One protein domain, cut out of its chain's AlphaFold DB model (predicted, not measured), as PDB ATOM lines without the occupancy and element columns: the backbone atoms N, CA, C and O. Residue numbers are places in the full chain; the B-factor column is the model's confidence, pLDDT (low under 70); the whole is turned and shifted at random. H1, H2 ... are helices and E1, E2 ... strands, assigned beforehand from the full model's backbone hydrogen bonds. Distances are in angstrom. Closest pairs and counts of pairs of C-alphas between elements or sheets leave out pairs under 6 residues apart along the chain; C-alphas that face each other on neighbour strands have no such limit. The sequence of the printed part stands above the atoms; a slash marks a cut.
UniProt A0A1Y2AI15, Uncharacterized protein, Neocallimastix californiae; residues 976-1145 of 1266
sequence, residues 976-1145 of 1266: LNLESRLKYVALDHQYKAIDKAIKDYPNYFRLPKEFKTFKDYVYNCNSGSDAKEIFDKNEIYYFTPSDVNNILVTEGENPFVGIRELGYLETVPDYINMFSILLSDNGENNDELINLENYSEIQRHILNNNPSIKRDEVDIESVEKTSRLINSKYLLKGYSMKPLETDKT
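What this domain is: This is residues 976 to 1145 of the 1266 residues of an uncharacterized protein of Neocallimastix californiae (UniProt A0A1Y2AI15). A small hairpin of two strands, E1 and E2, packs together with H2 on one side of the long helix H1, while a three-helix bundle of H5, H6 and H7 packs on the other side of H1 through H5 and H6. Residues 1133 to 1138, in the stretch after H7, stick out, and H4 lies far from the middle. The printed part has 170 residues, with seven named helices and two named strands in the order H1, H2, E1, E2, H3, H4, H5, H6, H7; the sheet, E1 - E2, is antiparallel and the class is mostly helix. The whole is compact, with a radius of gyration of the C-alphas of 16.5 A and spans of 49 by 38 by 31 A.

How they stand to each other: Look first at the hairpin of E1, residues 1028 to 1031, and E2, residues 1034 to 1037: N 1029 and O 1036 are 2.8 A apart, within hydrogen-bond range. H1, residues 978 to 1000, has its closest C-alphas to E1 at Arg 981 and Phe 1031, 4.9 A apart. With residues 991 to 995 alone H1 touches H2, residues 1014 to 1022, closest at the C-alphas of Asp 995 and Phe 1014, 5.9 A. H1 also touches H6, residues 1086 to 1105, at a shallow tilt of 26 degrees, opposite ways, closest at the C-alphas of Ala 986 and Tyr 1095, 4.5 A. H5, residues 1068 to 1080, is the hub, touching H1, H3, H6 and H7; H3 is residues 1041 to 1045, H7 residues 1113 to 1126. H5 and H3 only just touch, with 3 pairs of C-alphas within 8 A, the closest those of Pro 1041 and Val 1068, 5.6 A. H5, H6 and H7 form an up and down bundle, each helix running against the one before; the closest C-alphas of H6 and H7 are Ser 1096 and Val 1119, 5.4 A. H4, residues 1055 to 1061, touches no helix. Every O i to N i+4 pair is within hydrogen-bond range in H1 to H6; in H7, 8 of 10 are.

Where its parts are: Find C-alpha 978 at (6.719, 38.621, -0.413); from there H1 runs 33.7 A to C-alpha 1000. H6 spans 28.5 A, H7 20.6 A and H5 18.6 A. H7 ends at C-alpha 1126, (-7.646, 29.097, -20.349).

The domain as a whole: The C-alphas farthest apart, Lys 1009 and Tyr 1135, are 51.7 A apart. The printed part has no cut, and the link from H1 to H2 is long, with 13 residues. Look for low confidence at residues 1104 to 1145, among the 56 residues under 70; the mean pLDDT of the printed part is 72.9.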
ATOM      1  N   LEU A 976       9.865  40.934   4.031       66.38
ATOM      2  CA  LEU A 976       8.649  40.138   4.225       66.38
ATOM      3  C   LEU A 976       8.654  38.849   3.392       66.38
ATOM      4  O   LEU A 976       7.706  38.074   3.467       66.38
ATOM      5  N   ASN A 977       9.699  38.627   2.586       76.69
ATOM      6  CA  ASN A 977       9.800  37.528   1.630       76.69
ATOM      7  C   ASN A 977       8.551  37.397   0.730       76.69
ATOM      8  O   ASN A 977       8.074  36.294   0.458       76.69
ATOM      9  N   LEU A 978       7.994  38.542   0.306       80.81
ATOM     10  CA  LEU A 978       6.719  38.621  -0.413       80.81
ATOM     11  C   LEU A 978       6.715  37.773  -1.690       80.81
ATOM     12  O   LEU A 978       5.752  37.060  -1.943       80.81
ATOM     13  N   GLU A 979       7.802  37.812  -2.463       81.06
ATOM     14  CA  GLU A 979       7.943  37.015  -3.683       81.06
ATOM     15  C   GLU A 979       7.802  35.513  -3.399       81.06
ATOM     16  O   GLU A 979       6.978  34.852  -4.025       81.06
ATOM     17  N   SER A 980       8.520  34.989  -2.400       81.56
ATOM     18  CA  SER A 980       8.441  33.568  -2.032       81.56
ATOM     19  C   SER A 980       7.057  33.182  -1.505       81.56
ATOM     20  O   SER A 980       6.520  32.129  -1.842       81.56
ATOM     21  N   ARG A 981       6.413  34.075  -0.744       83.44
ATOM     22  CA  ARG A 981       5.034  33.885  -0.270       83.44
ATOM     23  C   ARG A 981       4.031  33.831  -1.428       83.44
ATOM     24  O   ARG A 981       3.138  32.988  -1.418       83.44
ATOM     25  N   LEU A 982       4.170  34.688  -2.437       84.00
ATOM     26  CA  LEU A 982       3.303  34.676  -3.620       84.00
ATOM     27  C   LEU A 982       3.552  33.442  -4.497       84.00
ATOM     28  O   LEU A 982       2.592  32.804  -4.929       84.00
ATOM     29  N   LYS A 983       4.820  33.051  -4.693       85.31
ATOM     30  CA  LYS A 983       5.182  31.814  -5.404       85.31
ATOM     31  C   LYS A 983       4.650  30.575  -4.683       85.31
ATOM     32  O   LYS A 983       4.119  29.679  -5.333       85.31
ATOM     33  N   TYR A 984       4.673  30.558  -3.348       88.25
ATOM     34  CA  TYR A 984       4.031  29.508  -2.554       88.25
ATOM     35  C   TYR A 984       2.529  29.401  -2.854       88.25
ATOM     36  O   TYR A 984       2.018  28.303  -3.076       88.25
ATOM     37  N   VAL A 985       1.813  30.534  -2.860       85.38
ATOM     38  CA  VAL A 985       0.365  30.578  -3.134       85.38
ATOM     39  C   VAL A 985       0.064  30.058  -4.535       85.38
ATOM     40  O   VAL A 985      -0.822  29.217  -4.687       85.38
ATOM     41  N   ALA A 986       0.839  30.497  -5.529       83.94
ATOM     42  CA  ALA A 986       0.724  30.034  -6.903       83.94
ATOM     43  C   ALA A 986       0.921  28.509  -6.997       83.94
ATOM     44  O   ALA A 986       0.057  27.809  -7.525       83.94
ATOM     45  N   LEU A 987       2.013  27.979  -6.434       88.00
ATOM     46  CA  LEU A 987       2.297  26.541  -6.440       88.00
ATOM     47  C   LEU A 987       1.184  25.735  -5.759       88.00
ATOM     48  O   LEU A 987       0.798  24.681  -6.254       88.00
ATOM     49  N   ASP A 988       0.608  26.223  -4.661       88.19
ATOM     50  CA  ASP A 988      -0.490  25.525  -3.986       88.19
ATOM     51  C   ASP A 988      -1.752  25.402  -4.864       88.19
ATOM     52  O   ASP A 988      -2.382  24.342  -4.883       88.19
ATOM     53  N   HIS A 989      -2.093  26.441  -5.638       85.44
ATOM     54  CA  HIS A 989      -3.181  26.375  -6.622       85.44
ATOM     55  C   HIS A 989      -2.875  25.391  -7.759       85.44
ATOM     56  O   HIS A 989      -3.741  24.597  -8.133       85.44
ATOM     57  N   GLN A 990      -1.634  25.376  -8.250       88.00
ATOM     58  CA  GLN A 990      -1.181  24.417  -9.256       88.00
ATOM     59  C   GLN A 990      -1.309  22.965  -8.760       88.00
ATOM     60  O   GLN A 990      -1.861  22.119  -9.462       88.00
ATOM     61  N   TYR A 991      -0.866  22.670  -7.534       90.94
ATOM     62  CA  TYR A 991      -0.961  21.320  -6.969       90.94
ATOM     63  C   TYR A 991      -2.404  20.845  -6.794       90.94
ATOM     64  O   TYR A 991      -2.685  19.685  -7.085       90.94
ATOM     65  N   LYS A 992      -3.332  21.725  -6.391       88.88
ATOM     66  CA  LYS A 992      -4.765  21.386  -6.290       88.88
ATOM     67  C   LYS A 992      -5.344  20.922  -7.630       88.88
ATOM     68  O   LYS A 992      -6.084  19.941  -7.660       88.88
ATOM     69  N   ALA A 993      -4.980  21.591  -8.723       84.88
ATOM     70  CA  ALA A 993      -5.410  21.208 -10.065       84.88
ATOM     71  C   ALA A 993      -4.779  19.878 -10.517       84.88
ATOM     72  O   ALA A 993      -5.479  18.991 -11.006       84.88
ATOM     73  N   ILE A 994      -3.475  19.689 -10.283       90.19
ATOM     74  CA  ILE A 994      -2.772  18.442 -10.626       90.19
ATOM     75  C   ILE A 994      -3.339  17.248  -9.842       90.19
ATOM     76  O   ILE A 994      -3.595  16.192 -10.419       90.19
ATOM     77  N   ASP A 995      -3.588  17.409  -8.540       90.88
ATOM     78  CA  ASP A 995      -4.174  16.366  -7.691       90.88
ATOM     79  C   ASP A 995      -5.547  15.914  -8.196       90.88
ATOM     80  O   ASP A 995      -5.858  14.717  -8.185       90.88
ATOM     81  N   LYS A 996      -6.366  16.859  -8.673       88.00
ATOM     82  CA  LYS A 996      -7.660  16.565  -9.292       88.00
ATOM     83  C   LYS A 996      -7.492  15.794 -10.596       88.00
ATOM     84  O   LYS A 996      -8.121  14.750 -10.749       88.00
ATOM     85  N   ALA A 997      -6.606  16.242 -11.485       86.62
ATOM     86  CA  ALA A 997      -6.354  15.567 -12.755       86.62
ATOM     87  C   ALA A 997      -5.862  14.120 -12.544       86.62
ATOM     88  O   ALA A 997      -6.365  13.186 -13.162       86.62
ATOM     89  N   ILE A 998      -4.944  13.900 -11.599       89.19
ATOM     90  CA  ILE A 998      -4.459  12.556 -11.245       89.19
ATOM     91  C   ILE A 998      -5.593  11.677 -10.700       89.19
ATOM     92  O   ILE A 998      -5.668  10.487 -11.012       89.19
ATOM     93  N   LYS A 999      -6.483  12.249  -9.882       86.38
ATOM     94  CA  LYS A 999      -7.616  11.530  -9.290       86.38
ATOM     95  C   LYS A 999      -8.687  11.163 -10.319       86.38
ATOM     96  O   LYS A 999      -9.246  10.071 -10.220       86.38
ATOM     97  N   ASP A1000      -8.976  12.058 -11.259       85.12
ATOM     98  CA  ASP A1000      -9.992  11.863 -12.297       85.12
ATOM     99  C   ASP A1000      -9.511  10.885 -13.384       85.12
ATOM    100  O   ASP A1000     -10.319  10.153 -13.957       85.12
ATOM    101  N   TYR A1001      -8.191  10.787 -13.593       86.56
ATOM    102  CA  TYR A1001      -7.571   9.906 -14.588       86.56
ATOM    103  C   TYR A1001      -6.611   8.865 -13.970       86.56
ATOM    104  O   TYR A1001      -5.427   8.805 -14.323       86.56
ATOM    105  N   PRO A1002      -7.107   7.951 -13.110       85.06
ATOM    106  CA  PRO A1002      -6.277   6.957 -12.418       85.06
ATOM    107  C   PRO A1002      -5.680   5.889 -13.351       85.06
ATOM    108  O   PRO A1002      -4.818   5.111 -12.941       85.06
ATOM    109  N   ASN A1003      -6.158   5.819 -14.598       83.25
ATOM    110  CA  ASN A1003      -5.614   4.936 -15.631       83.25
ATOM    111  C   ASN A1003      -4.338   5.506 -16.268       83.25
ATOM    112  O   ASN A1003      -3.559   4.746 -16.834       83.25
ATOM    113  N   TYR A1004      -4.122   6.821 -16.178       86.50
ATOM    114  CA  TYR A1004      -2.953   7.497 -16.742       86.50
ATOM    115  C   TYR A1004      -1.910   7.822 -15.674       86.50
ATOM    116  O   TYR A1004      -0.710   7.752 -15.950       86.50
ATOM    117  N   PHE A1005      -2.355   8.090 -14.444       89.94
ATOM    118  CA  PHE A1005      -1.497   8.460 -13.323       89.94
ATOM    119  C   PHE A1005      -1.734   7.561 -12.109       89.94
ATOM    120  O   PHE A1005      -2.869   7.277 -11.730       89.94
ATOM    121  N   ARG A1006      -0.653   7.138 -11.447       88.00
ATOM    122  CA  ARG A1006      -0.702   6.313 -10.240       88.00
ATOM    123  C   ARG A1006       0.345   6.753  -9.226       88.00
ATOM    124  O   ARG A1006       1.524   6.441  -9.352       88.00
ATOM    125  N   LEU A1007      -0.120   7.410  -8.165       88.00
ATOM    126  CA  LEU A1007       0.722   7.737  -7.016       88.00
ATOM    127  C   LEU A1007       1.140   6.464  -6.252       88.00
ATOM    128  O   LEU A1007       0.347   5.513  -6.150       88.00
ATOM    129  N   PRO A1008       2.353   6.423  -5.667       87.00
ATOM    130  CA  PRO A1008       2.734   5.350  -4.758       87.00
ATOM    131  C   PRO A1008       1.775   5.288  -3.562       87.00
ATOM    132  O   PRO A1008       1.321   6.313  -3.062       87.00
ATOM    133  N   LYS A1009       1.493   4.076  -3.064       80.50
ATOM    134  CA  LYS A1009       0.457   3.815  -2.035       80.50
ATOM    135  C   LYS A1009       0.619   4.604  -0.727       80.50
ATOM    136  O   LYS A1009      -0.321   4.662   0.061       80.50
ATOM    137  N   GLU A1010       1.807   5.133  -0.477       85.50
ATOM    138  CA  GLU A1010       2.162   5.889   0.725       85.50
ATOM    139  C   GLU A1010       1.725   7.361   0.646       85.50
ATOM    140  O   GLU A1010       1.629   8.019   1.681       85.50
ATOM    141  N   PHE A1011       1.383   7.857  -0.548       88.31
ATOM    142  CA  PHE A1011       1.023   9.253  -0.796       88.31
ATOM    143  C   PHE A1011      -0.431   9.381  -1.245       88.31
ATOM    144  O   PHE A1011      -0.932   8.588  -2.044       88.31
ATOM    145  N   LYS A1012      -1.125  10.391  -0.710       83.62
ATOM    146  CA  LYS A1012      -2.517  10.703  -1.074       83.62
ATOM    147  C   LYS A1012      -2.626  11.810  -2.114       83.62
ATOM    148  O   LYS A1012      -3.624  11.848  -2.823       83.62
ATOM    149  N   THR A1013      -1.632  12.690  -2.169       90.94
ATOM    150  CA  THR A1013      -1.554  13.820  -3.096       90.94
ATOM    151  C   THR A1013      -0.194  13.821  -3.787       90.94
ATOM    152  O   THR A1013       0.798  13.319  -3.247       90.94
ATOM    153  N   PHE A1014      -0.142  14.381  -4.989       92.88
ATOM    154  CA  PHE A1014       1.080  14.670  -5.720       92.88
ATOM    155  C   PHE A1014       1.942  15.684  -4.968       92.88
ATOM    156  O   PHE A1014       3.161  15.533  -4.936       92.88
ATOM    157  N   LYS A1015       1.326  16.648  -4.272       91.81
ATOM    158  CA  LYS A1015       2.039  17.583  -3.389       91.81
ATOM    159  C   LYS A1015       2.847  16.856  -2.307       91.81
ATOM    160  O   LYS A1015       4.023  17.161  -2.118       91.81
ATOM    161  N   ASP A1016       2.247  15.874  -1.628       89.38
ATOM    162  CA  ASP A1016       2.927  15.079  -0.591       89.38
ATOM    163  C   ASP A1016       4.056  14.218  -1.176       89.38
ATOM    164  O   ASP A1016       5.112  14.059  -0.559       89.38
ATOM    165  N   TYR A1017       3.832  13.669  -2.374       92.25
ATOM    166  CA  TYR A1017       4.829  12.894  -3.109       92.25
ATOM    167  C   TYR A1017       6.048  13.755  -3.472       92.25
ATOM    168  O   TYR A1017       7.171  13.399  -3.118       92.25
ATOM    169  N   VAL A1018       5.832  14.927  -4.076       91.38
ATOM    170  CA  VAL A1018       6.913  15.855  -4.442       91.38
ATOM    171  C   VAL A1018       7.648  16.362  -3.204       91.38
ATOM    172  O   VAL A1018       8.877  16.400  -3.199       91.38
ATOM    173  N   TYR A1019       6.930  16.678  -2.121       88.25
ATOM    174  CA  TYR A1019       7.556  17.046  -0.851       88.25
ATOM    175  C   TYR A1019       8.511  15.951  -0.356       88.25
ATOM    176  O   TYR A1019       9.603  16.254   0.108       88.25
ATOM    177  N   ASN A1020       8.135  14.672  -0.462       88.44
ATOM    178  CA  ASN A1020       8.998  13.568  -0.042       88.44
ATOM    179  C   ASN A1020      10.219  13.389  -0.956       88.44
ATOM    180  O   ASN A1020      11.332  13.254  -0.451       88.44
ATOM    181  N   CYS A1021      10.009  13.420  -2.274       84.94
ATOM    182  CA  CYS A1021      11.066  13.247  -3.272       84.94
ATOM    183  C   CYS A1021      12.098  14.376  -3.231       84.94
ATOM    184  O   CYS A1021      13.296  14.116  -3.348       84.94
ATOM    185  N   ASN A1022      11.637  15.608  -3.011       86.00
ATOM    186  CA  ASN A1022      12.456  16.811  -3.134       86.00
ATOM    187  C   ASN A1022      12.805  17.436  -1.771       86.00
ATOM    188  O   ASN A1022      13.453  18.482  -1.728       86.00
ATOM    189  N   SER A1023      12.435  16.796  -0.651       81.75
ATOM    190  CA  SER A1023      12.761  17.251   0.708       81.75
ATOM    191  C   SER A1023      14.271  17.453   0.874       81.75
ATOM    192  O   SER A1023      15.045  16.497   0.843       81.75
ATOM    193  N   GLY A1024      14.682  18.696   1.135       72.00
ATOM    194  CA  GLY A1024      16.094  19.087   1.252       72.00
ATOM    195  C   GLY A1024      16.689  19.722  -0.008       72.00
ATOM    196  O   GLY A1024      17.853  20.107   0.022       72.00
ATOM    197  N   SER A1025      15.906  19.857  -1.082       79.12
ATOM    198  CA  SER A1025      16.238  20.700  -2.231       79.12
ATOM    199  C   SER A1025      16.140  22.188  -1.878       79.12
ATOM    200  O   SER A1025      15.273  22.599  -1.100       79.12
ATOM    201  N   ASP A1026      16.998  23.002  -2.497       74.56
ATOM    202  CA  ASP A1026      16.922  24.466  -2.435       74.56
ATOM    203  C   ASP A1026      15.799  25.027  -3.332       74.56
ATOM    204  O   ASP A1026      15.406  26.182  -3.181       74.56
ATOM    205  N   ALA A1027      15.234  24.210  -4.231       81.12
ATOM    206  CA  ALA A1027      14.102  24.570  -5.084       81.12
ATOM    207  C   ALA A1027      12.772  24.474  -4.313       81.12
ATOM    208  O   ALA A1027      11.966  23.558  -4.524       81.12
ATOM    209  N   LYS A1028      12.554  25.420  -3.395       86.12
ATOM    210  CA  LYS A1028      11.346  25.513  -2.568       86.12
ATOM    211  C   LYS A1028      10.927  26.951  -2.298       86.12
ATOM    212  O   LYS A1028      11.755  27.854  -2.269       86.12
ATOM    213  N   GLU A1029       9.648  27.120  -1.994       88.31
ATOM    214  CA  GLU A1029       9.061  28.378  -1.546       88.31
ATOM    215  C   GLU A1029       8.524  28.252  -0.126       88.31
ATOM    216  O   GLU A1029       8.063  27.184   0.296       88.31
ATOM    217  N   ILE A1030       8.592  29.350   0.629       82.19
ATOM    218  CA  ILE A1030       8.259  29.365   2.053       82.19
ATOM    219  C   ILE A1030       7.169  30.395   2.319       82.19
ATOM    220  O   ILE A1030       7.339  31.592   2.081       82.19
ATOM    221  N   PHE A1031       6.077  29.925   2.916       83.19
ATOM    222  CA  PHE A1031       5.055  30.773   3.514       83.19
ATOM    223  C   PHE A1031       5.014  30.498   5.019       83.19
ATOM    224  O   PHE A1031       4.573  29.440   5.475       83.19
ATOM    225  N   ASP A1032       5.511  31.454   5.801       76.81
ATOM    226  CA  ASP A1032       5.700  31.358   7.251       76.81
ATOM    227  C   ASP A1032       6.563  30.160   7.681       76.81
ATOM    228  O   ASP A1032       7.789  30.235   7.658       76.81
ATOM    229  N   LYS A1033       5.935  29.056   8.107       77.88
ATOM    230  CA  LYS A1033       6.607  27.809   8.523       77.88
ATOM    231  C   LYS A1033       6.389  26.659   7.542       77.88
ATOM    232  O   LYS A1033       6.905  25.569   7.775       77.88
ATOM    233  N   ASN A1034       5.588  26.880   6.506       82.25
ATOM    234  CA  ASN A1034       5.225  25.860   5.542       82.25
ATOM    235  C   ASN A1034       6.133  25.977   4.322       82.25
ATOM    236  O   ASN A1034       6.362  27.073   3.813       82.25
ATOM    237  N   GLU A1035       6.604  24.833   3.843       87.25
ATOM    238  CA  GLU A1035       7.424  24.728   2.641       87.25
ATOM    239  C   GLU A1035       6.607  24.069   1.531       87.25
ATOM    240  O   GLU A1035       5.810  23.161   1.789       87.25
ATOM    241  N   ILE A1036       6.799  24.526   0.299       88.62
ATOM    242  CA  ILE A1036       6.289  23.871  -0.903       88.62
ATOM    243  C   ILE A1036       7.428  23.767  -1.911       88.62
ATOM    244  O   ILE A1036       8.190  24.712  -2.092       88.62
ATOM    245  N   TYR A1037       7.590  22.594  -2.507       90.25
ATOM    246  CA  TYR A1037       8.695  22.299  -3.415       90.25
ATOM    247  C   TYR A1037       8.211  22.414  -4.854       90.25
ATOM    248  O   TYR A1037       7.047  22.132  -5.123       90.25
ATOM    249  N   TYR A1038       9.094  22.805  -5.767       87.25
ATOM    250  CA  TYR A1038       8.811  22.699  -7.196       87.25
ATOM    251  C   TYR A1038       8.872  21.227  -7.623       87.25
ATOM    252  O   TYR A1038       9.729  20.472  -7.148       87.25
ATOM    253  N   PHE A1039       7.972  20.810  -8.518       89.12
ATOM    254  CA  PHE A1039       8.072  19.500  -9.161       89.12
ATOM    255  C   PHE A1039       8.932  19.581 -10.423       89.12
ATOM    256  O   PHE A1039       9.052  20.624 -11.062       89.12
ATOM    257  N   THR A1040       9.510  18.450 -10.791       87.25
ATOM    258  CA  THR A1040      10.314  18.266 -11.997       87.25
ATOM    259  C   THR A1040       9.571  17.394 -13.013       87.25
ATOM    260  O   THR A1040       8.687  16.621 -12.629       87.25
ATOM    261  N   PRO A1041       9.947  17.420 -14.307       84.94
ATOM    262  CA  PRO A1041       9.418  16.480 -15.299       84.94
ATOM    263  C   PRO A1041       9.537  15.016 -14.846       84.94
ATOM    264  O   PRO A1041       8.641  14.202 -15.068       84.94
ATOM    265  N   SER A1042      10.623  14.680 -14.144       85.81
ATOM    266  CA  SER A1042      10.856  13.353 -13.566       85.81
ATOM    267  C   SER A1042       9.804  12.959 -12.527       85.81
ATOM    268  O   SER A1042       9.409  11.796 -12.477       85.81
ATOM    269  N   ASP A1043       9.313  13.908 -11.729       89.94
ATOM    270  CA  ASP A1043       8.299  13.640 -10.705       89.94
ATOM    271  C   ASP A1043       6.974  13.198 -11.334       89.94
ATOM    272  O   ASP A1043       6.361  12.243 -10.855       89.94
ATOM    273  N   VAL A1044       6.569  13.827 -12.446       88.25
ATOM    274  CA  VAL A1044       5.374  13.425 -13.205       88.25
ATOM    275  C   VAL A1044       5.619  12.110 -13.950       88.25
ATOM    276  O   VAL A1044       4.780  11.211 -13.930       88.25
ATOM    277  N   ASN A1045       6.802  11.938 -14.540       85.88
ATOM    278  CA  ASN A1045       7.170  10.704 -15.238       85.88
ATOM    279  C   ASN A1045       7.126   9.461 -14.347       85.88
ATOM    280  O   ASN A1045       6.715   8.394 -14.799       85.88
ATOM    281  N   ASN A1046       7.514   9.596 -13.081       87.19
ATOM    282  CA  ASN A1046       7.524   8.497 -12.117       87.19
ATOM    283  C   ASN A1046       6.122   8.034 -11.695       87.19
ATOM    284  O   ASN A1046       5.983   6.939 -11.148       87.19
ATOM    285  N   ILE A1047       5.092   8.848 -11.942       89.06
ATOM    286  CA  ILE A1047       3.700   8.519 -11.621       89.06
ATOM    287  C   ILE A1047       2.886   8.144 -12.867       89.06
ATOM    288  O   ILE A1047       1.725   7.766 -12.725       89.06
ATOM    289  N   LEU A1048       3.461   8.219 -14.073       88.00
ATOM    290  CA  LEU A1048       2.798   7.764 -15.297       88.00
ATOM    291  C   LEU A1048       2.649   6.240 -15.292       88.00
ATOM    292  O   LEU A1048       3.607   5.493 -15.087       88.00
ATOM    293  N   VAL A1049       1.434   5.765 -15.559       84.75
ATOM    294  CA  VAL A1049       1.165   4.333 -15.703       84.75
ATOM    295  C   VAL A1049       1.721   3.861 -17.043       84.75
ATOM    296  O   VAL A1049       1.285   4.321 -18.095       84.75
ATOM    297  N   THR A1050       2.681   2.936 -16.997       76.38
ATOM    298  CA  THR A1050       3.321   2.326 -18.178       76.38
ATOM    299  C   THR A1050       2.631   1.041 -18.650       76.38
ATOM    300  O   THR A1050       3.025   0.462 -19.659       76.38
ATOM    301  N   GLU A1051       1.605   0.578 -17.930       65.12
ATOM    302  CA  GLU A1051       0.794  -0.595 -18.276       65.12
ATOM    303  C   GLU A1051      -0.489  -0.160 -19.016       65.12
ATOM    304  O   GLU A1051      -1.305   0.568 -18.458       65.12
ATOM    305  N   GLY A1052      -0.698  -0.635 -20.252       57.16
ATOM    306  CA  GLY A1052      -1.848  -0.269 -21.102       57.16
ATOM    307  C   GLY A1052      -1.536   0.830 -22.133       57.16
ATOM    308  O   GLY A1052      -0.439   1.382 -22.142       57.16
ATOM    309  N   GLU A1053      -2.485   1.133 -23.028       66.88
ATOM    310  CA  GLU A1053      -2.369   2.212 -24.030       66.88
ATOM    311  C   GLU A1053      -2.519   3.593 -23.360       66.88
ATOM    312  O   GLU A1053      -3.536   4.268 -23.503       66.88
ATOM    313  N   ASN A1054      -1.525   4.006 -22.567       79.00
ATOM    314  CA  ASN A1054      -1.450   5.370 -22.049       79.00
ATOM    315  C   ASN A1054      -0.872   6.289 -23.143       79.00
ATOM    316  O   ASN A1054       0.324   6.189 -23.443       79.00
ATOM    317  N   PRO A1055      -1.675   7.192 -23.739       76.81
ATOM    318  CA  PRO A1055      -1.232   8.017 -24.863       76.81
ATOM    319  C   PRO A1055      -0.073   8.950 -24.485       76.81
ATOM    320  O   PRO A1055       0.775   9.253 -25.322       76.81
ATOM    321  N   PHE A1056       0.035   9.340 -23.210       82.06
ATOM    322  CA  PHE A1056       1.082  10.249 -22.738       82.06
ATOM    323  C   PHE A1056       2.468   9.598 -22.676       82.06
ATOM    324  O   PHE A1056       3.475  10.298 -22.765       82.06
ATOM    325  N   VAL A1057       2.546   8.264 -22.597       79.69
ATOM    326  CA  VAL A1057       3.827   7.538 -22.662       79.69
ATOM    327  C   VAL A1057       4.432   7.652 -24.062       79.69
ATOM    328  O   VAL A1057       5.617   7.956 -24.184       79.69
ATOM    329  N   GLY A1058       3.609   7.499 -25.106       69.69
ATOM    330  CA  GLY A1058       4.039   7.664 -26.498       69.69
ATOM    331  C   GLY A1058       4.413   9.108 -26.833       69.69
ATOM    332  O   GLY A1058       5.453   9.349 -27.437       69.69
ATOM    333  N   ILE A1059       3.619  10.084 -26.376       75.31
ATOM    334  CA  ILE A1059       3.899  11.518 -26.576       75.31
ATOM    335  C   ILE A1059       5.228  11.921 -25.909       75.31
ATOM    336  O   ILE A1059       6.029  12.640 -26.507       75.31
ATOM    337  N   ARG A1060       5.508  11.407 -24.705       79.06
ATOM    338  CA  ARG A1060       6.793  11.602 -24.021       79.06
ATOM    339  C   ARG A1060       7.958  10.970 -24.785       79.06
ATOM    340  O   ARG A1060       8.997  11.601 -24.927       79.06
ATOM    341  N   GLU A1061       7.813   9.730 -25.253       75.81
ATOM    342  CA  GLU A1061       8.870   9.025 -26.001       75.81
ATOM    343  C   GLU A1061       9.214   9.696 -27.337       75.81
ATOM    344  O   GLU A1061      10.335   9.559 -27.821       75.81
ATOM    345  N   LEU A1062       8.276  10.466 -27.890       72.12
ATOM    346  CA  LEU A1062       8.466  11.302 -29.073       72.12
ATOM    347  C   LEU A1062       9.085  12.683 -28.773       72.12
ATOM    348  O   LEU A1062       9.316  13.440 -29.711       72.12
ATOM    349  N   GLY A1063       9.365  13.013 -27.505       70.50
ATOM    350  CA  GLY A1063      10.004  14.276 -27.105       70.50
ATOM    351  C   GLY A1063       9.051  15.468 -26.952       70.50
ATOM    352  O   GLY A1063       9.497  16.605 -26.888       70.50
ATOM    353  N   TYR A1064       7.734  15.248 -26.884       70.25
ATOM    354  CA  TYR A1064       6.759  16.346 -26.766       70.25
ATOM    355  C   TYR A1064       6.409  16.734 -25.313       70.25
ATOM    356  O   TYR A1064       5.676  17.695 -25.102       70.25
ATOM    357  N   LEU A1065       6.903  15.993 -24.310       76.75
ATOM    358  CA  LEU A1065       6.707  16.273 -22.875       76.75
ATOM    359  C   LEU A1065       8.059  16.326 -22.145       76.75
ATOM    360  O   LEU A1065       8.416  15.408 -21.397       76.75
ATOM    361  N   GLU A1066       8.825  17.392 -22.374       72.44
ATOM    362  CA  GLU A1066      10.186  17.542 -21.838       72.44
ATOM    363  C   GLU A1066      10.262  18.530 -20.669       72.44
ATOM    364  O   GLU A1066      11.072  18.353 -19.756       72.44
ATOM    365  N   THR A1067       9.391  19.538 -20.652       76.75
ATOM    366  CA  THR A1067       9.455  20.653 -19.701       76.75
ATOM    367  C   THR A1067       8.268  20.661 -18.736       76.75
ATOM    368  O   THR A1067       7.207  20.110 -19.020       76.75
ATOM    369  N   VAL A1068       8.421  21.306 -17.571       77.88
ATOM    370  CA  VAL A1068       7.323  21.512 -16.601       77.88
ATOM    371  C   VAL A1068       6.081  22.158 -17.252       77.88
ATOM    372  O   VAL A1068       4.986  21.635 -17.033       77.88
ATOM    373  N   PRO A1069       6.213  23.206 -18.095       73.56
ATOM    374  CA  PRO A1069       5.102  23.753 -18.878       73.56
ATOM    375  C   PRO A1069       4.328  22.728 -19.715       73.56
ATOM    376  O   PRO A1069       3.101  22.803 -19.783       73.56
ATOM    377  N   ASP A1070       5.005  21.749 -20.320       77.00
ATOM    378  CA  ASP A1070       4.341  20.752 -21.169       77.00
ATOM    379  C   ASP A1070       3.444  19.817 -20.337       77.00
ATOM    380  O   ASP A1070       2.329  19.484 -20.745       77.00
ATOM    381  N   TYR A1071       3.874  19.463 -19.121       81.56
ATOM    382  CA  TYR A1071       3.046  18.694 -18.185       81.56
ATOM    383  C   TYR A1071       1.877  19.516 -17.626       81.56
ATOM    384  O   TYR A1071       0.788  18.972 -17.456       81.56
ATOM    385  N   ILE A1072       2.057  20.818 -17.373       78.56
ATOM    386  CA  ILE A1072       0.956  21.710 -16.961       78.56
ATOM    387  C   ILE A1072      -0.105  21.784 -18.064       78.56
ATOM    388  O   ILE A1072      -1.295  21.655 -17.776       78.56
ATOM    389  N   ASN A1073       0.321  21.927 -19.322       77.81
ATOM    390  CA  ASN A1073      -0.569  21.914 -20.482       77.81
ATOM    391  C   ASN A1073      -1.371  20.603 -20.558       77.81
ATOM    392  O   ASN A1073      -2.598  20.625 -20.642       77.81
ATOM    393  N   MET A1074      -0.696  19.459 -20.422       84.44
ATOM    394  CA  MET A1074      -1.346  18.147 -20.379       84.44
ATOM    395  C   MET A1074      -2.421  18.057 -19.278       84.44
ATOM    396  O   MET A1074      -3.533  17.606 -19.546       84.44
ATOM    397  N   PHE A1075      -2.124  18.498 -18.049       84.00
ATOM    398  CA  PHE A1075      -3.108  18.488 -16.959       84.00
ATOM    399  C   PHE A1075      -4.280  19.449 -17.210       84.00
ATOM    400  O   PHE A1075      -5.413  19.111 -16.877       84.00
ATOM    401  N   SER A1076      -4.031  20.605 -17.828       75.06
ATOM    402  CA  SER A1076      -5.072  21.574 -18.195       75.06
ATOM    403  C   SER A1076      -6.074  20.996 -19.203       75.06
ATOM    404  O   SER A1076      -7.286  21.116 -19.012       75.06
ATOM    405  N   ILE A1077      -5.584  20.295 -20.233       77.06
ATOM    406  CA  ILE A1077      -6.426  19.613 -21.231       77.06
ATOM    407  C   ILE A1077      -7.318  18.570 -20.547       77.06
ATOM    408  O   ILE A1077      -8.535  18.585 -20.711       77.06
ATOM    409  N   LEU A1078      -6.730  17.730 -19.690       77.94
ATOM    410  CA  LEU A1078      -7.463  16.693 -18.959       77.94
ATOM    411  C   LEU A1078      -8.573  17.257 -18.061       77.94
ATOM    412  O   LEU A1078      -9.631  16.638 -17.920       77.94
ATOM    413  N   LEU A1079      -8.340  18.413 -17.435       74.75
ATOM    414  CA  LEU A1079      -9.344  19.087 -16.612       74.75
ATOM    415  C   LEU A1079     -10.445  19.740 -17.458       74.75
ATOM    416  O   LEU A1079     -11.593  19.743 -17.022       74.75
ATOM    417  N   SER A1080     -10.114  20.233 -18.655       71.38
ATOM    418  CA  SER A1080     -11.051  20.900 -19.573       71.38
ATOM    419  C   SER A1080     -12.063  19.942 -20.207       71.38
ATOM    420  O   SER A1080     -13.205  20.326 -20.443       71.38
ATOM    421  N   ASP A1081     -11.677  18.681 -20.422       61.31
ATOM    422  CA  ASP A1081     -12.547  17.658 -21.021       61.31
ATOM    423  C   ASP A1081     -13.741  17.262 -20.124       61.31
ATOM    424  O   ASP A1081     -14.744  16.734 -20.608       61.31
ATOM    425  N   ASN A1082     -13.670  17.544 -18.817       55.12
ATOM    426  CA  ASN A1082     -14.741  17.291 -17.851       55.12
ATOM    427  C   ASN A1082     -15.339  18.624 -17.378       55.12
ATOM    428  O   ASN A1082     -14.824  19.246 -16.451       55.12
ATOM    429  N   GLY A1083     -16.481  19.029 -17.945       53.44
ATOM    430  CA  GLY A1083     -17.191  20.278 -17.601       53.44
ATOM    431  C   GLY A1083     -17.648  20.435 -16.134       53.44
ATOM    432  O   GLY A1083     -18.303  21.419 -15.801       53.44
ATOM    433  N   GLU A1084     -17.314  19.486 -15.252       59.03
ATOM    434  CA  GLU A1084     -17.516  19.540 -13.798       59.03
ATOM    435  C   GLU A1084     -16.308  20.126 -13.027       59.03
ATOM    436  O   GLU A1084     -16.423  20.369 -11.828       59.03
ATOM    437  N   ASN A1085     -15.166  20.387 -13.683       67.44
ATOM    438  CA  ASN A1085     -13.895  20.796 -13.051       67.44
ATOM    439  C   ASN A1085     -13.605  22.315 -13.118       67.44
ATOM    440  O   ASN A1085     -12.448  22.741 -13.144       67.44
ATOM    441  N   ASN A1086     -14.649  23.151 -13.156       59.84
ATOM    442  CA  ASN A1086     -14.507  24.611 -13.282       59.84
ATOM    443  C   ASN A1086     -13.673  25.236 -12.147       59.84
ATOM    444  O   ASN A1086     -12.871  26.130 -12.403       59.84
ATOM    445  N   ASP A1087     -13.813  24.749 -10.911       66.12
ATOM    446  CA  ASP A1087     -13.070  25.276  -9.758       66.12
ATOM    447  C   ASP A1087     -11.558  24.996  -9.868       66.12
ATOM    448  O   ASP A1087     -10.729  25.813  -9.459       66.12
ATOM    449  N   GLU A1088     -11.163  23.855 -10.440       80.19
ATOM    450  CA  GLU A1088      -9.760  23.502 -10.656       80.19
ATOM    451  C   GLU A1088      -9.132  24.187 -11.872       80.19
ATOM    452  O   GLU A1088      -7.948  24.530 -11.816       80.19
ATOM    453  N   LEU A1089      -9.912  24.484 -12.914       68.56
ATOM    454  CA  LEU A1089      -9.472  25.363 -14.001       68.56
ATOM    455  C   LEU A1089      -9.235  26.791 -13.493       68.56
ATOM    456  O   LEU A1089      -8.177  27.359 -13.757       68.56
ATOM    457  N   ILE A1090     -10.130  27.316 -12.646       69.06
ATOM    458  CA  ILE A1090      -9.943  28.603 -11.954       69.06
ATOM    459  C   ILE A1090      -8.666  28.590 -11.093       69.06
ATOM    460  O   ILE A1090      -7.978  29.603 -10.972       69.06
ATOM    461  N   ASN A1091      -8.285  27.456 -10.492       75.94
ATOM    462  CA  ASN A1091      -7.011  27.356  -9.767       75.94
ATOM    463  C   ASN A1091      -5.793  27.494 -10.701       75.94
ATOM    464  O   ASN A1091      -4.828  28.164 -10.328       75.94
ATOM    465  N   LEU A1092      -5.829  26.927 -11.911       73.44
ATOM    466  CA  LEU A1092      -4.765  27.120 -12.907       73.44
ATOM    467  C   LEU A1092      -4.728  28.554 -13.456       73.44
ATOM    468  O   LEU A1092      -3.636  29.093 -13.648       73.44
ATOM    469  N   GLU A1093      -5.885  29.200 -13.635       70.62
ATOM    470  CA  GLU A1093      -5.957  30.628 -13.981       70.62
ATOM    471  C   GLU A1093      -5.298  31.485 -12.901       70.62
ATOM    472  O   GLU A1093      -4.406  32.275 -13.202       70.62
ATOM    473  N   ASN A1094      -5.670  31.268 -11.636       71.12
ATOM    474  CA  ASN A1094      -5.098  31.990 -10.500       71.12
ATOM    475  C   ASN A1094      -3.581  31.764 -10.382       71.12
ATOM    476  O   ASN A1094      -2.844  32.708 -10.101       71.12
ATOM    477  N   TYR A1095      -3.085  30.540 -10.616       81.31
ATOM    478  CA  TYR A1095      -1.643  30.267 -10.693       81.31
ATOM    479  C   TYR A1095      -0.969  31.128 -11.771       81.31
ATOM    480  O   TYR A1095       0.008  31.822 -11.476       81.31
ATOM    481  N   SER A1096      -1.506  31.109 -12.996       72.69
ATOM    482  CA  SER A1096      -0.952  31.844 -14.137       72.69
ATOM    483  C   SER A1096      -0.979  33.358 -13.906       72.69
ATOM    484  O   SER A1096       0.004  34.052 -14.170       72.69
ATOM    485  N   GLU A1097      -2.076  33.881 -13.356       70.69
ATOM    486  CA  GLU A1097      -2.256  35.306 -13.074       70.69
ATOM    487  C   GLU A1097      -1.294  35.799 -11.984       70.69
ATOM    488  O   GLU A1097      -0.621  36.818 -12.164       70.69
ATOM    489  N   ILE A1098      -1.146  35.045 -10.887       74.19
ATOM    490  CA  ILE A1098      -0.190  35.378  -9.822       74.19
ATOM    491  C   ILE A1098       1.243  35.364 -10.371       74.19
ATOM    492  O   ILE A1098       1.981  36.323 -10.141       74.19
ATOM    493  N   GLN A1099       1.633  34.339 -11.140       75.94
ATOM    494  CA  GLN A1099       2.969  34.253 -11.746       75.94
ATOM    495  C   GLN A1099       3.235  35.391 -12.737       75.94
ATOM    496  O   GLN A1099       4.264  36.064 -12.653       75.94
ATOM    497  N   ARG A1100       2.274  35.696 -13.615       73.44
ATOM    498  CA  ARG A1100       2.342  36.840 -14.533       73.44
ATOM    499  C   ARG A1100       2.577  38.147 -13.790       73.44
ATOM    500  O   ARG A1100       3.405  38.963 -14.193       73.44
ATOM    501  N   HIS A1101       1.841  38.370 -12.708       72.19
ATOM    502  CA  HIS A1101       1.984  39.589 -11.936       72.19
ATOM    503  C   HIS A1101       3.297  39.644 -11.143       72.19
ATOM    504  O   HIS A1101       3.861  40.734 -11.027       72.19
ATOM    505  N   ILE A1102       3.819  38.513 -10.651       73.44
ATOM    506  CA  ILE A1102       5.167  38.437 -10.063       73.44
ATOM    507  C   ILE A1102       6.211  38.863 -11.101       73.44
ATOM    508  O   ILE A1102       7.015  39.755 -10.830       73.44
ATOM    509  N   LEU A1103       6.148  38.304 -12.314       70.06
ATOM    510  CA  LEU A1103       7.073  38.627 -13.404       70.06
ATOM    511  C   LEU A1103       6.997  40.103 -13.823       70.06
ATOM    512  O   LEU A1103       8.034  40.734 -14.023       70.06
ATOM    513  N   ASN A1104       5.796  40.687 -13.890       65.69
ATOM    514  CA  ASN A1104       5.614  42.108 -14.206       65.69
ATOM    515  C   ASN A1104       6.241  43.039 -13.155       65.69
ATOM    516  O   ASN A1104       6.763  44.093 -13.516       65.69
ATOM    517  N   ASN A1105       6.210  42.651 -11.875       67.75
ATOM    518  CA  ASN A1105       6.806  43.422 -10.777       67.75
ATOM    519  C   ASN A1105       8.304  43.135 -10.573       67.75
ATOM    520  O   ASN A1105       8.952  43.833  -9.786       67.75
ATOM    521  N   ASN A1106       8.855  42.144 -11.281       61.66
ATOM    522  CA  ASN A1106      10.288  41.901 -11.354       61.66
ATOM    523  C   ASN A1106      10.909  42.733 -12.491       61.66
ATOM    524  O   ASN A1106      10.368  42.760 -13.606       61.66
ATOM    525  N   PRO A1107      12.058  43.397 -12.251       54.25
ATOM    526  CA  PRO A1107      12.807  44.034 -13.327       54.25
ATOM    527  C   PRO A1107      13.188  42.982 -14.374       54.25
ATOM    528  O   PRO A1107      13.448  41.830 -14.026       54.25
ATOM    529  N   SER A1108      13.226  43.374 -15.648       52.94
ATOM    530  CA  SER A1108      13.428  42.475 -16.797       52.94
ATOM    531  C   SER A1108      14.679  41.591 -16.686       52.94
ATOM    532  O   SER A1108      14.639  40.431 -17.087       52.94
ATOM    533  N   ILE A1109      15.733  42.087 -16.031       47.94
ATOM    534  CA  ILE A1109      16.978  41.356 -15.735       47.94
ATOM    535  C   ILE A1109      16.817  40.183 -14.749       47.94
ATOM    536  O   ILE A1109      17.686  39.320 -14.660       47.94
ATOM    537  N   LYS A1110      15.728  40.159 -13.970       54.75
ATOM    538  CA  LYS A1110      15.419  39.124 -12.965       54.75
ATOM    539  C   LYS A1110      14.318  38.159 -13.427       54.75
ATOM    540  O   LYS A1110      13.874  37.342 -12.626       54.75
ATOM    541  N   ARG A1111      13.831  38.276 -14.668       64.62
ATOM    542  CA  ARG A1111      12.767  37.410 -15.201       64.62
ATOM    543  C   ARG A1111      13.374  36.142 -15.799       64.62
ATOM    544  O   ARG A1111      14.266  36.236 -16.638       64.62
ATOM    545  N   ASP A1112      12.882  34.985 -15.369       65.50
ATOM    546  CA  ASP A1112      13.280  33.682 -15.907       65.50
ATOM    547  C   ASP A1112      12.502  33.380 -17.203       65.50
ATOM    548  O   ASP A1112      11.292  33.606 -17.282       65.50
ATOM    549  N   GLU A1113      13.200  32.893 -18.229       63.12
ATOM    550  CA  GLU A1113      12.627  32.527 -19.531       63.12
ATOM    551  C   GLU A1113      11.636  31.356 -19.401       63.12
ATOM    552  O   GLU A1113      10.588  31.362 -20.047       63.12
ATOM    553  N   VAL A1114      11.904  30.413 -18.490       63.97
ATOM    554  CA  VAL A1114      11.042  29.254 -18.214       63.97
ATOM    555  C   VAL A1114       9.736  29.683 -17.539       63.97
ATOM    556  O   VAL A1114       8.664  29.175 -17.875       63.97
ATOM    557  N   ASP A1115       9.801  30.652 -16.623       64.44
ATOM    558  CA  ASP A1115       8.615  31.195 -15.951       64.44
ATOM    559  C   ASP A1115       7.728  31.978 -16.937       64.44
ATOM    560  O   ASP A1115       6.500  31.865 -16.889       64.44
ATOM    561  N   ILE A1116       8.333  32.728 -17.869       66.31
ATOM    562  CA  ILE A1116       7.606  33.430 -18.940       66.31
ATOM    563  C   ILE A1116       6.908  32.425 -19.862       66.31
ATOM    564  O   ILE A1116       5.713  32.570 -20.126       66.31
ATOM    565  N   GLU A1117       7.612  31.385 -20.314       65.56
ATOM    566  CA  GLU A1117       7.045  30.356 -21.193       65.56
ATOM    567  C   GLU A1117       5.894  29.595 -20.515       65.56
ATOM    568  O   GLU A1117       4.852  29.353 -21.133       65.56
ATOM    569  N   SER A1118       6.043  29.275 -19.225       64.62
ATOM    570  CA  SER A1118       4.999  28.647 -18.407       64.62
ATOM    571  C   SER A1118       3.723  29.497 -18.359       64.62
ATOM    572  O   SER A1118       2.622  28.991 -18.604       64.62
ATOM    573  N   VAL A1119       3.861  30.803 -18.102       65.50
ATOM    574  CA  VAL A1119       2.738  31.753 -18.062       65.50
ATOM    575  C   VAL A1119       2.094  31.914 -19.436       65.50
ATOM    576  O   VAL A1119       0.865  31.927 -19.532       65.50
ATOM    577  N   GLU A1120       2.880  32.011 -20.512       64.06
ATOM    578  CA  GLU A1120       2.347  32.137 -21.871       64.06
ATOM    579  C   GLU A1120       1.569  30.892 -22.306       64.06
ATOM    580  O   GLU A1120       0.443  31.021 -22.791       64.06
ATOM    581  N   LYS A1121       2.131  29.691 -22.112       63.06
ATOM    582  CA  LYS A1121       1.470  28.427 -22.467       63.06
ATOM    583  C   LYS A1121       0.191  28.227 -21.652       63.06
ATOM    584  O   LYS A1121      -0.851  27.944 -22.235       63.06
ATOM    585  N   THR A1122       0.236  28.465 -20.338       58.44
ATOM    586  CA  THR A1122      -0.938  28.323 -19.455       58.44
ATOM    587  C   THR A1122      -2.025  29.350 -19.790       58.44
ATOM    588  O   THR A1122      -3.196  29.000 -19.883       58.44
ATOM    589  N   SER A1123      -1.663  30.610 -20.059       57.50
ATOM    590  CA  SER A1123      -2.634  31.670 -20.385       57.50
ATOM    591  C   SER A1123      -3.316  31.479 -21.744       57.50
ATOM    592  O   SER A1123      -4.494  31.805 -21.880       57.50
ATOM    593  N   ARG A1124      -2.606  30.940 -22.751       56.84
ATOM    594  CA  ARG A1124      -3.180  30.640 -24.079       56.84
ATOM    595  C   ARG A1124      -4.297  29.595 -24.018       56.84
ATOM    596  O   ARG A1124      -5.171  29.612 -24.877       56.84
ATOM    597  N   LEU A1125      -4.262  28.709 -23.022       53.09
ATOM    598  CA  LEU A1125      -5.191  27.587 -22.895       53.09
ATOM    599  C   LEU A1125      -6.504  27.961 -22.200       53.09
ATOM    600  O   LEU A1125      -7.526  27.375 -22.536       53.09
ATOM    601  N   ILE A1126      -6.494  28.908 -21.249       49.41
ATOM    602  CA  ILE A1126      -7.646  29.097 -20.349       49.41
ATOM    603  C   ILE A1126      -8.578  30.260 -20.762       49.41
ATOM    604  O   ILE A1126      -9.756  30.239 -20.424       49.41
ATOM    605  N   ASN A1127      -8.139  31.230 -21.581       43.16
ATOM    606  CA  ASN A1127      -9.047  32.156 -22.287       43.16
ATOM    607  C   ASN A1127      -8.326  32.996 -23.363       43.16
ATOM    608  O   ASN A1127      -7.314  33.646 -23.103       43.16
ATOM    609  N   SER A1128      -8.914  33.086 -24.561       34.19
ATOM    610  CA  SER A1128      -8.381  33.766 -25.763       34.19
ATOM    611  C   SER A1128      -8.286  35.303 -25.683       34.19
ATOM    612  O   SER A1128      -7.782  35.942 -26.607       34.19
ATOM    613  N   LYS A1129      -8.726  35.927 -24.581       34.66
ATOM    614  CA  LYS A1129      -8.758  37.397 -24.424       34.66
ATOM    615  C   LYS A1129      -7.398  38.052 -24.158       34.66
ATOM    616  O   LYS A1129      -7.314  39.277 -24.189       34.66
ATOM    617  N   TYR A1130      -6.344  37.273 -23.911       36.88
ATOM    618  CA  TYR A1130      -5.010  37.798 -23.587       36.88
ATOM    619  C   TYR A1130      -3.938  37.481 -24.630       36.88
ATOM    620  O   TYR A1130      -2.750  37.644 -24.344       36.88
ATOM    621  N   LEU A1131      -4.337  37.080 -25.845       30.23
ATOM    622  CA  LEU A1131      -3.437  37.127 -26.995       30.23
ATOM    623  C   LEU A1131      -2.853  38.539 -27.083       30.23
ATOM    624  O   LEU A1131      -3.588  39.518 -27.211       30.23
ATOM    625  N   LEU A1132      -1.530  38.622 -26.958       31.02
ATOM    626  CA  LEU A1132      -0.732  39.834 -27.090       31.02
ATOM    627  C   LEU A1132      -0.866  40.370 -28.523       31.02
ATOM    628  O   LEU A1132       0.014  40.171 -29.355       31.02
ATOM    629  N   LYS A1133      -1.996  41.012 -28.828       25.38
ATOM    630  CA  LYS A1133      -2.205  41.773 -30.056       25.38
ATOM    631  C   LYS A1133      -1.691  43.193 -29.821       25.38
ATOM    632  O   LYS A1133      -2.338  43.975 -29.132       25.38
ATOM    633  N   GLY A1134      -0.520  43.500 -30.377       26.86
ATOM    634  CA  GLY A1134      -0.013  44.868 -30.503       26.86
ATOM    635  C   GLY A1134       1.514  44.977 -30.518       26.86
ATOM    636  O   GLY A1134       2.196  44.319 -29.739       26.86
ATOM    637  N   TYR A1135       2.032  45.866 -31.371       26.59
ATOM    638  CA  TYR A1135       3.447  46.270 -31.473       26.59
ATOM    639  C   TYR A1135       3.935  47.163 -30.306       26.59
ATOM    640  O   TYR A1135       5.060  47.661 -30.319       26.59
ATOM    641  N   SER A1136       3.117  47.377 -29.272       28.69
ATOM    642  CA  SER A1136       3.554  47.971 -28.002       28.69
ATOM    643  C   SER A1136       4.338  46.953 -27.165       28.69
ATOM    644  O   SER A1136       4.110  45.755 -27.304       28.69
ATOM    645  N   MET A1137       5.232  47.429 -26.284       33.09
ATOM    646  CA  MET A1137       6.014  46.628 -25.321       33.09
ATOM    647  C   MET A1137       5.249  45.370 -24.874       33.09
ATOM    648  O   MET A1137       4.208  45.483 -24.219       33.09
ATOM    649  N   LYS A1138       5.740  44.173 -25.229       43.03
ATOM    650  CA  LYS A1138       5.151  42.947 -24.688       43.03
ATOM    651  C   LYS A1138       5.344  42.992 -23.161       43.03
ATOM    652  O   LYS A1138       6.461  43.238 -22.708       43.03
ATOM    653  N   PRO A1139       4.296  42.778 -22.344       47.19
ATOM    654  CA  PRO A1139       4.383  42.912 -20.886       47.19
ATOM    655  C   PRO A1139       5.451  42.006 -20.242       47.19
ATOM    656  O   PRO A1139       6.023  42.354 -19.206       47.19
ATOM    657  N   LEU A1140       5.760  40.871 -20.878       56.03
ATOM    658  CA  LEU A1140       6.692  39.850 -20.404       56.03
ATOM    659  C   LEU A1140       7.816  39.615 -21.430       56.03
ATOM    660  O   LEU A1140       7.741  38.701 -22.239       56.03
ATOM    661  N   GLU A1141       8.866  40.434 -21.404       49.75
ATOM    662  CA  GLU A1141      10.123  40.157 -22.122       49.75
ATOM    663  C   GLU A1141      11.282  40.044 -21.120       49.75
ATOM    664  O   GLU A1141      11.319  40.773 -20.122       49.75
ATOM    665  N   THR A1142      12.231  39.137 -21.384       52.75
ATOM    666  CA  THR A1142      13.575  39.172 -20.775       52.75
ATOM    667  C   THR A1142      14.409  40.278 -21.424       52.75
ATOM    668  O   THR A1142      14.096  40.717 -22.539       52.75
ATOM    669  N   ASP A1143      15.507  40.692 -20.787       46.81
ATOM    670  CA  ASP A1143      16.460  41.646 -21.376       46.81
ATOM    671  C   ASP A1143      16.985  41.178 -22.737       46.81
ATOM    672  O   ASP A1143      17.133  41.990 -23.642       46.81
ATOM    673  N   LYS A1144      17.199  39.870 -22.921       48.28
ATOM    674  CA  LYS A1144      17.675  39.285 -24.181       48.28
ATOM    675  C   LYS A1144      16.638  39.414 -25.300       48.28
ATOM    676  O   LYS A1144      16.974  39.848 -26.397       48.28
ATOM    677  N   THR A1145      15.376  39.083 -25.025       50.72
ATOM    678  CA  THR A1145      14.268  39.249 -25.990       50.72
ATOM    679  C   THR A1145      13.977  40.712 -26.292       50.72
ATOM    680  O   THR A1145      13.757  41.060 -27.448       50.72
TER     681      THR A1145